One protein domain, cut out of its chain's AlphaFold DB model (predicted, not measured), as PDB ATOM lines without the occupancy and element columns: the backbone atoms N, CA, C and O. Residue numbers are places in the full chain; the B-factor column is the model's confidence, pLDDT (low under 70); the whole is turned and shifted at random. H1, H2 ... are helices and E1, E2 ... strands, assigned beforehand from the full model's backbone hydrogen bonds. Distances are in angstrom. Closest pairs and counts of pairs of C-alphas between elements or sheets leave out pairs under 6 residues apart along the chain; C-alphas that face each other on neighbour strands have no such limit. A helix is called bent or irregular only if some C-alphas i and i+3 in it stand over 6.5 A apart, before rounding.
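What this domain is: This is residues 4 to 85 of the 86 residues of an uncharacterized protein of Flavonifractor plautii (UniProt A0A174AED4). A small antiparallel sheet of three strands stands at one end of the domain, with helix H1 packed over one of its faces; H1 sits between the sheet and a group of three further helices. In that group H2 is in the middle: H1 crosses it on one side, H4 crosses it nearly at right angles, and H3 folds back from its far end, at the end of the domain away from the sheet. The printed part has 82 residues with four named helices and three named strands, in the order H1 E1 E2 E3 H2 H3 H4, and the sheet's order is E2 E1 E3. The class is mixed, helices and strands; the whole is compact, with a radius of gyration of the C-alphas of 12.9 A and spans of 37 by 27 by 21 A.

Where its parts are: In the sheet, E1 is residues 16 to 20, 13.5 A long, from C-alpha 16 at (155.927, 141.698, 137.667); E2 is residues 28 to 31, 10.2 A; E3 is residues 42 to 44, 6.6 A. H1 is residues 4 to 13, 14.3 A, from C-alpha 4 at (168.378, 142.833, 143.249). H2, the longest helix, is residues 46 to 58, 17.9 A. H3 is residues 61 to 68, 11.3 A, and only just irregular: C-alphas 62 and 65 are 6.9 A apart. H4 is residues 72 to 83, 16.3 A, to C-alpha 83 at (160.325, 145.788, 158.801).

How they stand to each other: E1 is the inner strand. E1 and E2, a hairpin, are antiparallel at 153 degrees, with N 17 and O 31 within hydrogen-bond range at 2.9 A. E1 and E3 are antiparallel at 123 degrees, with N 18 and O 42 at 2.8 A. H1 is on the sheet at a height of 8.9 A, the one helix on it in a two-layer arrangement, helix over sheet; it lies over E1 and runs along the strands, at 10 degrees to E1 on the local plane. H2 is the hub, touching the three other helices. It touches H1 at a steep tilt of 54 degrees, opposite ways; their closest C-alphas, of Cys 7 and Ala 49, are 4.3 A apart. With its residues 51 to 55 alone it touches H4, about perpendicular at 80 degrees; the closest C-alphas, of Val 52 and Cys 79, are 6.3 A apart. With residues 56 to 57 alone it touches H3, a helical hairpin at a shallow tilt of 32 degrees, only just short of steep; the closest C-alphas, of Cys 56 and Gln 64, are 5.7 A apart. H3 and H4 are apart from the three strands. Every O i to N i+4 pair is within hydrogen-bond range in H2 and H4, against 5 of 6 in H1 and 2 of 4 in H3.

The domain as a whole: The two C-alphas farthest apart, of Thr 35 and Ser 62, are 39.0 A apart. The printed part has no cut, and no link is long. The mean pLDDT of the printed part is 92.3; residue 85 alone is under 70.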
ATOM      1  N   PHE A   4     168.336 141.400 142.979       96.81
ATOM      2  CA  PHE A   4     168.378 142.833 143.249       96.81
ATOM      3  C   PHE A   4     168.046 143.658 142.000       96.81
ATOM      4  O   PHE A   4     167.180 144.521 142.065       96.81
ATOM      5  N   GLU A   5     168.641 143.330 140.851       96.69
ATOM      6  CA  GLU A   5     168.324 143.973 139.563       96.69
ATOM      7  C   GLU A   5     166.839 143.810 139.191       96.69
ATOM      8  O   GLU A   5     166.219 144.713 138.625       96.69
ATOM      9  N   CYS A   6     166.236 142.664 139.537       96.75
ATOM     10  CA  CYS A   6     164.798 142.478 139.370       96.75
ATOM     11  C   CYS A   6     164.003 143.454 140.244       96.75
ATOM     12  O   CYS A   6     163.049 144.054 139.761       96.75
ATOM     13  N   CYS A   7     164.406 143.650 141.501       97.25
ATOM     14  CA  CYS A   7     163.774 144.627 142.388       97.25
ATOM     15  C   CYS A   7     163.942 146.062 141.867       97.25
ATOM     16  O   CYS A   7     162.988 146.830 141.902       97.25
ATOM     17  N   GLU A   8     165.105 146.424 141.321       97.00
ATOM     18  CA  GLU A   8     165.300 147.746 140.711       97.00
ATOM     19  C   GLU A   8     164.328 147.992 139.554       97.00
ATOM     20  O   GLU A   8     163.739 149.069 139.474       97.00
ATOM     21  N   THR A   9     164.110 146.974 138.718       96.38
ATOM     22  CA  THR A   9     163.162 147.025 137.595       96.38
ATOM     23  C   THR A   9     161.717 147.135 138.095       96.38
ATOM     24  O   THR A   9     161.008 148.077 137.758       96.38
ATOM     25  N   VAL A  10     161.285 146.225 138.977       96.56
ATOM     26  CA  VAL A  10     159.911 146.185 139.524       96.56
ATOM     27  C   VAL A  10     159.562 147.445 140.311       96.56
ATOM     28  O   VAL A  10     158.423 147.905 140.276       96.56
ATOM     29  N   ARG A  11     160.530 148.038 141.018       96.19
ATOM     30  CA  ARG A  11     160.314 149.301 141.732       96.19
ATOM     31  C   ARG A  11     159.866 150.419 140.781       96.19
ATOM     32  O   ARG A  11     159.080 151.262 141.198       96.19
ATOM     33  N   MET A  12     160.369 150.430 139.546       93.00
ATOM     34  CA  MET A  12     160.022 151.431 138.531       93.00
ATOM     35  C   MET A  12     158.757 151.048 137.757       93.00
ATOM     36  O   MET A  12     157.882 151.886 137.560       93.00
ATOM     37  N   ASP A  13     158.651 149.778 137.361       91.88
ATOM     38  CA  ASP A  13     157.647 149.311 136.399       91.88
ATOM     39  C   ASP A  13     156.375 148.749 137.056       91.88
ATOM     40  O   ASP A  13     155.404 148.412 136.375       91.88
ATOM     41  N   GLY A  14     156.356 148.627 138.384       92.25
ATOM     42  CA  GLY A  14     155.254 148.025 139.124       92.25
ATOM     43  C   GLY A  14     155.313 146.495 139.150       92.25
ATOM     44  O   GLY A  14     156.342 145.887 138.880       92.25
ATOM     45  N   LEU A  15     154.191 145.864 139.513       94.44
ATOM     46  CA  LEU A  15     154.059 144.410 139.685       94.44
ATOM     47  C   LEU A  15     154.587 143.623 138.470       94.44
ATOM     48  O   LEU A  15     154.165 143.871 137.344       94.44
ATOM     49  N   GLN A  16     155.438 142.621 138.702       95.38
ATOM     50  CA  GLN A  16     155.927 141.698 137.667       95.38
ATOM     51  C   GLN A  16     155.851 140.245 138.143       95.38
ATOM     52  O   GLN A  16     155.726 139.963 139.337       95.38
ATOM     53  N   LEU A  17     155.964 139.307 137.203       95.56
ATOM     54  CA  LEU A  17     156.263 137.916 137.515       95.56
ATOM     55  C   LEU A  17     157.772 137.681 137.473       95.56
ATOM     56  O   LEU A  17     158.441 138.085 136.523       95.56
ATOM     57  N   ILE A  18     158.280 136.965 138.472       95.75
ATOM     58  CA  ILE A  18     159.681 136.578 138.620       95.75
ATOM     59  C   ILE A  18     159.811 135.059 138.763       95.75
ATOM     60  O   ILE A  18     158.963 134.408 139.372       95.75
ATOM     61  N   ARG A  19     160.892 134.480 138.236       94.88
ATOM     62  CA  ARG A  19     161.303 133.102 138.552       94.88
ATOM     63  C   ARG A  19     162.823 132.947 138.524       94.88
ATOM     64  O   ARG A  19     163.480 133.705 137.805       94.88
ATOM     65  N   PRO A  20     163.395 131.948 139.215       94.38
ATOM     66  CA  PRO A  20     164.773 131.533 138.977       94.38
ATOM     67  C   PRO A  20     164.976 131.097 137.519       94.38
ATOM     68  O   PRO A  20     164.151 130.381 136.946       94.38
ATOM     69  N   ARG A  21     166.087 131.511 136.910       93.81
ATOM     70  CA  ARG A  21     166.458 131.117 135.549       93.81
ATOM     71  C   ARG A  21     167.045 129.707 135.554       93.81
ATOM     72  O   ARG A  21     168.010 129.417 136.262       93.81
ATOM     73  N   ARG A  22     166.500 128.823 134.713       90.12
ATOM     74  CA  ARG A  22     167.018 127.455 134.556       90.12
ATOM     75  C   ARG A  22     168.434 127.480 133.985       90.12
ATOM     76  O   ARG A  22     168.694 128.175 133.009       90.12
ATOM     77  N   GLY A  23     169.338 126.722 134.602       89.94
ATOM     78  CA  GLY A  23     170.739 126.629 134.180       89.94
ATOM     79  C   GLY A  23     171.616 127.836 134.538       89.94
ATOM     80  O   GLY A  23     172.791 127.832 134.189       89.94
ATOM     81  N   ALA A  24     171.090 128.846 135.245       89.69
ATOM     82  CA  ALA A  24     171.848 130.033 135.641       89.69
ATOM     83  C   ALA A  24     171.577 130.399 137.111       89.69
ATOM     84  O   ALA A  24     170.708 131.212 137.428       89.69
ATOM     85  N   THR A  25     172.334 129.783 138.022       87.88
ATOM     86  CA  THR A  25     172.200 129.983 139.473       87.88
ATOM     87  C   THR A  25     172.301 131.459 139.856       87.88
ATOM     88  O   THR A  25     173.225 132.159 139.448       87.88
ATOM     89  N   GLY A  26     171.350 131.932 140.665       88.19
ATOM     90  CA  GLY A  26     171.299 133.322 141.128       88.19
ATOM     91  C   GLY A  26     170.774 134.321 140.094       88.19
ATOM     92  O   GLY A  26     170.593 135.491 140.432       88.19
ATOM     93  N   GLN A  27     170.489 133.875 138.864       94.56
ATOM     94  CA  GLN A  27     169.792 134.683 137.876       94.56
ATOM     95  C   GLN A  27     168.290 134.419 137.892       94.56
ATOM     96  O   GLN A  27     167.821 133.323 138.194       94.56
ATOM     97  N   TYR A  28     167.549 135.449 137.520       96.00
ATOM     98  CA  TYR A  28     166.106 135.487 137.461       96.00
ATOM     99  C   TYR A  28     165.653 136.039 136.111       96.00
ATOM    100  O   TYR A  28     166.348 136.857 135.486       96.00
ATOM    101  N   ASP A  29     164.489 135.558 135.688       95.06
ATOM    102  CA  ASP A  29     163.719 136.100 134.576       95.06
ATOM    103  C   ASP A  29     162.574 136.952 135.129       95.06
ATOM    104  O   ASP A  29     161.954 136.574 136.126       95.06
ATOM    105  N   LEU A  30     162.276 138.059 134.445       94.44
ATOM    106  CA  LEU A  30     161.084 138.871 134.669       94.44
ATOM    107  C   LEU A  30     160.179 138.832 133.443       94.44
ATOM    108  O   LEU A  30     160.655 138.744 132.309       94.44
ATOM    109  N   LYS A  31     158.871 138.929 133.675       92.50
ATOM    110  CA  LYS A  31     157.903 139.246 132.629       92.50
ATOM    111  C   LYS A  31     156.703 140.005 133.202       92.50
ATOM    112  O   LYS A  31     156.383 139.821 134.383       92.50
ATOM    113  N   PRO A  32     155.977 140.755 132.355       90.69
ATOM    114  CA  PRO A  32     154.761 141.432 132.773       90.69
ATOM    115  C   PRO A  32     153.708 140.481 133.362       90.69
ATOM    116  O   PRO A  32     153.603 139.323 132.935       90.69
ATOM    117  N   PRO A  33     152.861 140.967 134.286       89.56
ATOM    118  CA  PRO A  33     151.868 140.160 134.990       89.56
ATOM    119  C   PRO A  33     150.594 139.910 134.160       89.56
ATOM    120  O   PRO A  33     149.553 139.585 134.720       89.56
ATOM    121  N   TYR A  34     150.647 140.044 132.824       81.44
ATOM    122  CA  TYR A  34     149.494 139.824 131.930       81.44
ATOM    123  C   TYR A  34     148.927 138.399 132.021       81.44
ATOM    124  O   TYR A  34     147.789 138.143 131.642       81.44
ATOM    125  N   THR A  35     149.733 137.467 132.524       74.44
ATOM    126  CA  THR A  35     149.325 136.113 132.891       74.44
ATOM    127  C   THR A  35     149.456 135.960 134.400       74.44
ATOM    128  O   THR A  35     150.441 136.442 134.954       74.44
ATOM    129  N   GLY A  36     148.546 135.235 135.052       76.19
ATOM    130  CA  GLY A  36     148.755 134.808 136.438       76.19
ATOM    131  C   GLY A  36     150.009 133.925 136.598       76.19
ATOM    132  O   GLY A  36     150.554 133.431 135.601       76.19
ATOM    133  N   PRO A  37     150.492 133.719 137.834       84.44
ATOM    134  CA  PRO A  37     151.628 132.851 138.101       84.44
ATOM    135  C   PRO A  37     151.287 131.413 137.698       84.44
ATOM    136  O   PRO A  37     150.208 130.904 137.993       84.44
ATOM    137  N   SER A  38     152.217 130.753 137.015       86.44
ATOM    138  CA  SER A  38     152.120 129.339 136.659       86.44
ATOM    139  C   SER A  38     153.481 128.669 136.813       86.44
ATOM    140  O   SER A  38     154.520 129.278 136.549       86.44
ATOM    141  N   GLY A  39     153.498 127.414 137.264       87.69
ATOM    142  CA  GLY A  39     154.743 126.694 137.536       87.69
ATOM    143  C   GLY A  39     155.629 127.429 138.548       87.69
ATOM    144  O   GLY A  39     155.226 127.650 139.683       87.69
ATOM    145  N   GLU A  40     156.837 127.804 138.125       89.44
ATOM    146  CA  GLU A  40     157.871 128.433 138.968       89.44
ATOM    147  C   GLU A  40     157.774 129.971 139.028       89.44
ATOM    148  O   GLU A  40     158.622 130.615 139.645       89.44
ATOM    149  N   TRP A  41     156.785 130.576 138.360       94.06
ATOM    150  CA  TRP A  41     156.584 132.026 138.377       94.06
ATOM    151  C   TRP A  41     155.877 132.473 139.659       94.06
ATOM    152  O   TRP A  41     154.830 131.938 140.010       94.06
ATOM    153  N   ALA A  42     156.410 133.504 140.307       93.56
ATOM    154  CA  ALA A  42     155.824 134.167 141.466       93.56
ATOM    155  C   ALA A  42     155.661 135.665 141.199       93.56
ATOM    156  O   ALA A  42     156.347 136.223 140.346       93.56
ATOM    157  N   PHE A  43     154.772 136.331 141.932       95.19
ATOM    158  CA  PHE A  43     154.683 137.787 141.886       95.19
ATOM    159  C   PHE A  43     155.842 138.435 142.648       95.19
ATOM    160  O   PHE A  43     156.228 137.973 143.720       95.19
ATOM    161  N   LEU A  44     156.351 139.534 142.100       95.94
ATOM    162  CA  LEU A  44     157.199 140.492 142.794       95.94
ATOM    163  C   LEU A  44     156.533 141.860 142.673       95.94
ATOM    164  O   LEU A  44     156.398 142.397 141.573       95.94
ATOM    165  N   ASP A  45     156.057 142.382 143.797       94.88
ATOM    166  CA  ASP A  45     155.363 143.662 143.867       94.88
ATOM    167  C   ASP A  45     156.331 144.827 144.132       94.88
ATOM    168  O   ASP A  45     157.442 144.654 144.646       94.88
ATOM    169  N   ALA A  46     155.885 146.036 143.790       95.12
ATOM    170  CA  ALA A  46     156.685 147.248 143.923       95.12
ATOM    171  C   ALA A  46     157.017 147.606 145.379       95.12
ATOM    172  O   ALA A  46     158.051 148.227 145.612       95.12
ATOM    173  N   VAL A  47     156.194 147.213 146.359       93.56
ATOM    174  CA  VAL A  47     156.451 147.501 147.779       93.56
ATOM    175  C   VAL A  47     157.618 146.656 148.269       93.56
ATOM    176  O   VAL A  47     158.588 147.202 148.796       93.56
ATOM    177  N   THR A  48     157.577 145.345 148.020       94.12
ATOM    178  CA  THR A  48     158.684 144.428 148.322       94.12
ATOM    179  C   THR A  48     159.962 144.864 147.606       94.12
ATOM    180  O   THR A  48     161.018 144.976 148.229       94.12
ATOM    181  N   ALA A  49     159.872 145.169 146.310       96.81
ATOM    182  CA  ALA A  49     161.006 145.623 145.514       96.81
ATOM    183  C   ALA A  49     161.603 146.941 146.041       96.81
ATOM    184  O   ALA A  49     162.822 147.068 146.179       96.81
ATOM    185  N   ASN A  50     160.753 147.903 146.405       95.88
ATOM    186  CA  ASN A  50     161.187 149.169 146.980       95.88
ATOM    187  C   ASN A  50     161.877 148.978 148.337       95.88
ATOM    188  O   ASN A  50     162.924 149.583 148.565       95.88
ATOM    189  N   LEU A  51     161.350 148.111 149.206       94.69
ATOM    190  CA  LEU A  51     161.965 147.804 150.498       94.69
ATOM    191  C   LEU A  51     163.377 147.223 150.327       94.69
ATOM    192  O   LEU A  51     164.306 147.648 151.012       94.69
ATOM    193  N   VAL A  52     163.567 146.311 149.368       96.88
ATOM    194  CA  VAL A  52     164.889 145.758 149.029       96.88
ATOM    195  C   VAL A  52     165.857 146.863 148.595       96.88
ATOM    196  O   VAL A  52     166.994 146.919 149.075       96.88
ATOM    197  N   CYS A  53     165.420 147.759 147.706       96.44
ATOM    198  CA  CYS A  53     166.245 148.870 147.232       96.44
ATOM    199  C   CYS A  53     166.594 149.855 148.360       96.44
ATOM    200  O   CYS A  53     167.744 150.280 148.459       96.44
ATOM    201  N   GLN A  54     165.632 150.194 149.224       95.25
ATOM    202  CA  GLN A  54     165.846 151.077 150.374       95.25
ATOM    203  C   GLN A  54     166.816 150.464 151.383       95.25
ATOM    204  O   GLN A  54     167.732 151.149 151.837       95.25
ATOM    205  N   LEU A  55     166.676 149.168 151.679       94.88
ATOM    206  CA  LEU A  55     167.592 148.469 152.572       94.88
ATOM    207  C   LEU A  55     169.022 148.493 152.025       94.88
ATOM    208  O   LEU A  55     169.950 148.791 152.769       94.88
ATOM    209  N   CYS A  56     169.209 148.250 150.724       96.25
ATOM    210  CA  CYS A  56     170.527 148.367 150.102       96.25
ATOM    211  C   CYS A  56     171.079 149.797 150.183       96.25
ATOM    212  O   CYS A  56     172.256 149.973 150.487       96.25
ATOM    213  N   ALA A  57     170.252 150.813 149.927       95.69
ATOM    214  CA  ALA A  57     170.668 152.215 149.980       95.69
ATOM    215  C   ALA A  57     171.046 152.674 151.400       95.69
ATOM    216  O   ALA A  57     171.928 153.514 151.553       95.69
ATOM    217  N   ALA A  58     170.422 152.096 152.430       94.62
ATOM    218  CA  ALA A  58     170.734 152.368 153.831       94.62
ATOM    219  C   ALA A  58     172.057 151.731 154.302       94.62
ATOM    220  O   ALA A  58     172.588 152.105 155.348       94.62
ATOM    221  N   LEU A  59     172.611 150.765 153.556       93.94
ATOM    222  CA  LEU A  59     173.894 150.150 153.894       93.94
ATOM    223  C   LEU A  59     175.076 151.065 153.529       93.94
ATOM    224  O   LEU A  59     175.044 151.739 152.493       93.94
ATOM    225  N   PRO A  60     176.188 150.998 154.292       95.75
ATOM    226  CA  PRO A  60     177.455 151.588 153.871       95.75
ATOM    227  C   PRO A  60     177.846 151.098 152.474       95.75
ATOM    228  O   PRO A  60     177.689 149.911 152.180       95.75
ATOM    229  N   VAL A  61     178.422 151.976 151.644       93.62
ATOM    230  CA  VAL A  61     178.805 151.673 150.247       93.62
ATOM    231  C   VAL A  61     179.623 150.380 150.139       93.62
ATOM    232  O   VAL A  61     179.371 149.555 149.263       93.62
ATOM    233  N   SER A  62     180.528 150.137 151.092       94.69
ATOM    234  CA  SER A  62     181.354 148.923 151.159       94.69
ATOM    235  C   SER A  62     180.563 147.614 151.305       94.69
ATOM    236  O   SER A  62     181.074 146.551 150.965       94.69
ATOM    237  N   ARG A  63     179.321 147.667 151.803       94.25
ATOM    238  CA  ARG A  63     178.444 146.503 152.010       94.25
ATOM    239  C   ARG A  63     177.372 146.346 150.936       94.25
ATOM    240  O   ARG A  63     176.792 145.265 150.840       94.25
ATOM    241  N   GLN A  64     177.122 147.373 150.123       94.88
ATOM    242  CA  GLN A  64     176.077 147.337 149.097       94.88
ATOM    243  C   GLN A  64     176.338 146.239 148.068       94.88
ATOM    244  O   GLN A  64     175.454 145.440 147.779       94.88
ATOM    245  N   GLU A  65     177.570 146.132 147.573       94.50
ATOM    246  CA  GLU A  65     177.928 145.117 146.577       94.50
ATOM    247  C   GLU A  65     177.781 143.689 147.125       94.50
ATOM    248  O   GLU A  65     177.295 142.790 146.439       94.50
ATOM    249  N   GLY A  66     178.123 143.486 148.402       94.12
ATOM    250  CA  GLY A  66     177.893 142.218 149.090       94.12
ATOM    251  C   GLY A  66     176.405 141.888 149.209       94.12
ATOM    252  O   GLY A  66     176.011 140.755 148.945       94.12
ATOM    253  N   PHE A  67     175.575 142.881 149.545       94.56
ATOM    254  CA  PHE A  67     174.122 142.730 149.636       94.56
ATOM    255  C   PHE A  67     173.489 142.366 148.288       94.56
ATOM    256  O   PHE A  67     172.713 141.414 148.224       94.56
ATOM    257  N   LYS A  68     173.866 143.054 147.201       94.12
ATOM    258  CA  LYS A  68     173.346 142.811 145.840       94.12
ATOM    259  C   LYS A  68     173.599 141.384 145.338       94.12
ATOM    260  O   LYS A  68     172.838 140.875 144.519       94.12
ATOM    261  N   ARG A  69     174.648 140.725 145.845       93.56
ATOM    262  CA  ARG A  69     175.027 139.343 145.502       93.56
ATOM    263  C   ARG A  69     174.371 138.282 146.387       93.56
ATOM    264  O   ARG A  69     174.568 137.089 146.152       93.56
ATOM    265  N   LEU A  70     173.626 138.677 147.420       94.25
ATOM    266  CA  LEU A  70     172.955 137.719 148.291       94.25
ATOM    267  C   LEU A  70     171.830 136.982 147.540       94.25
ATOM    268  O   LEU A  70     171.139 137.570 146.708       94.25
ATOM    269  N   PRO A  71     171.580 135.702 147.868       93.06
ATOM    270  CA  PRO A  71     170.402 134.994 147.382       93.06
ATOM    271  C   PRO A  71     169.105 135.703 147.793       93.06
ATOM    272  O   PRO A  71     169.013 136.218 148.912       93.06
ATOM    273  N   ALA A  72     168.073 135.626 146.947       93.31
ATOM    274  CA  ALA A  72     166.773 136.262 147.183       93.31
ATOM    275  C   ALA A  72     166.202 135.970 148.580       93.31
ATOM    276  O   ALA A  72     165.815 136.886 149.297       93.31
ATOM    277  N   GLY A  73     166.233 134.706 149.021       92.94
ATOM    278  CA  GLY A  73     165.725 134.320 150.342       92.94
ATOM    279  C   GLY A  73     166.441 135.013 151.509       92.94
ATOM    280  O   GLY A  73     165.802 135.382 152.495       92.94
ATOM    281  N   LYS A  74     167.756 135.255 151.390       94.25
ATOM    282  CA  LYS A  74     168.516 136.011 152.399       94.25
ATOM    283  C   LYS A  74     168.149 137.492 152.371       94.25
ATOM    284  O   LYS A  74     167.928 138.063 153.434       94.25
ATOM    285  N   ILE A  75     168.037 138.087 151.182       94.31
ATOM    286  CA  ILE A  75     167.609 139.484 151.010       94.31
ATOM    287  C   ILE A  75     166.229 139.701 151.639       94.31
ATOM    288  O   ILE A  75     166.063 140.602 152.457       94.31
ATOM    289  N   LEU A  76     165.260 138.837 151.327       93.25
ATOM    290  CA  LEU A  76     163.896 138.928 151.852       93.25
ATOM    291  C   LEU A  76     163.844 138.733 153.370       93.25
ATOM    292  O   LEU A  76     163.102 139.429 154.057       93.25
ATOM    293  N   THR A  77     164.673 137.839 153.915       94.25
ATOM    294  CA  THR A  77     164.789 137.654 155.368       94.25
ATOM    295  C   THR A  77     165.328 138.914 156.052       94.25
ATOM    296  O   THR A  77     164.823 139.297 157.103       94.25
ATOM    297  N   LEU A  78     166.332 139.575 155.466       91.81
ATOM    298  CA  LEU A  78     166.853 140.845 155.983       91.81
ATOM    299  C   LEU A  78     165.799 141.958 155.905       91.81
ATOM    300  O   LEU A  78     165.634 142.692 156.873       91.81
ATOM    301  N   CYS A  79     165.052 142.041 154.801       89.62
ATOM    302  CA  CYS A  79     163.964 143.009 154.644       89.62
ATOM    303  C   CYS A  79     162.868 142.808 155.692       89.62
ATOM    304  O   CYS A  79     162.420 143.775 156.299       89.62
ATOM    305  N   ARG A  80     162.482 141.555 155.954       89.50
ATOM    306  CA  ARG A  80     161.504 141.227 156.992       89.50
ATOM    307  C   ARG A  80     161.983 141.647 158.382       89.50
ATOM    308  O   ARG A  80     161.243 142.306 159.090       89.50
ATOM    309  N   ARG A  81     163.233 141.337 158.741       89.12
ATOM    310  CA  ARG A  81     163.810 141.759 160.033       89.12
ATOM    311  C   ARG A  81     163.824 143.278 160.192       89.12
ATOM    312  O   ARG A  81     163.464 143.775 161.250       89.12
ATOM    313  N   ALA A  82     164.181 143.998 159.127       84.19
ATOM    314  CA  ALA A  82     164.158 145.456 159.123       84.19
ATOM    315  C   ALA A  82     162.733 146.020 159.285       84.19
ATOM    316  O   ALA A  82     162.551 147.004 159.995       84.19
ATOM    317  N   ALA A  83     161.728 145.395 158.660       80.81
ATOM    318  CA  ALA A  83     160.325 145.788 158.801       80.81
ATOM    319  C   ALA A  83     159.757 145.477 160.199       80.81
ATOM    320  O   ALA A  83     158.970 146.260 160.723       80.81
ATOM    321  N   ASP A  84     160.190 144.372 160.810       83.56
ATOM    322  CA  ASP A  84     159.759 143.930 162.140       83.56
ATOM    323  C   ASP A  84     160.472 144.690 163.290       83.56
ATOM    324  O   ASP A  84     160.146 144.480 164.457       83.56
ATOM    325  N   GLY A  85     161.422 145.588 162.986       65.00
ATOM    326  CA  GLY A  85     162.110 146.438 163.970       65.00
ATOM    327  C   GLY A  85     163.132 145.717 164.860       65.00
ATOM    328  O   GLY A  85     163.396 146.185 165.968       65.00
TER     329      GLY A  85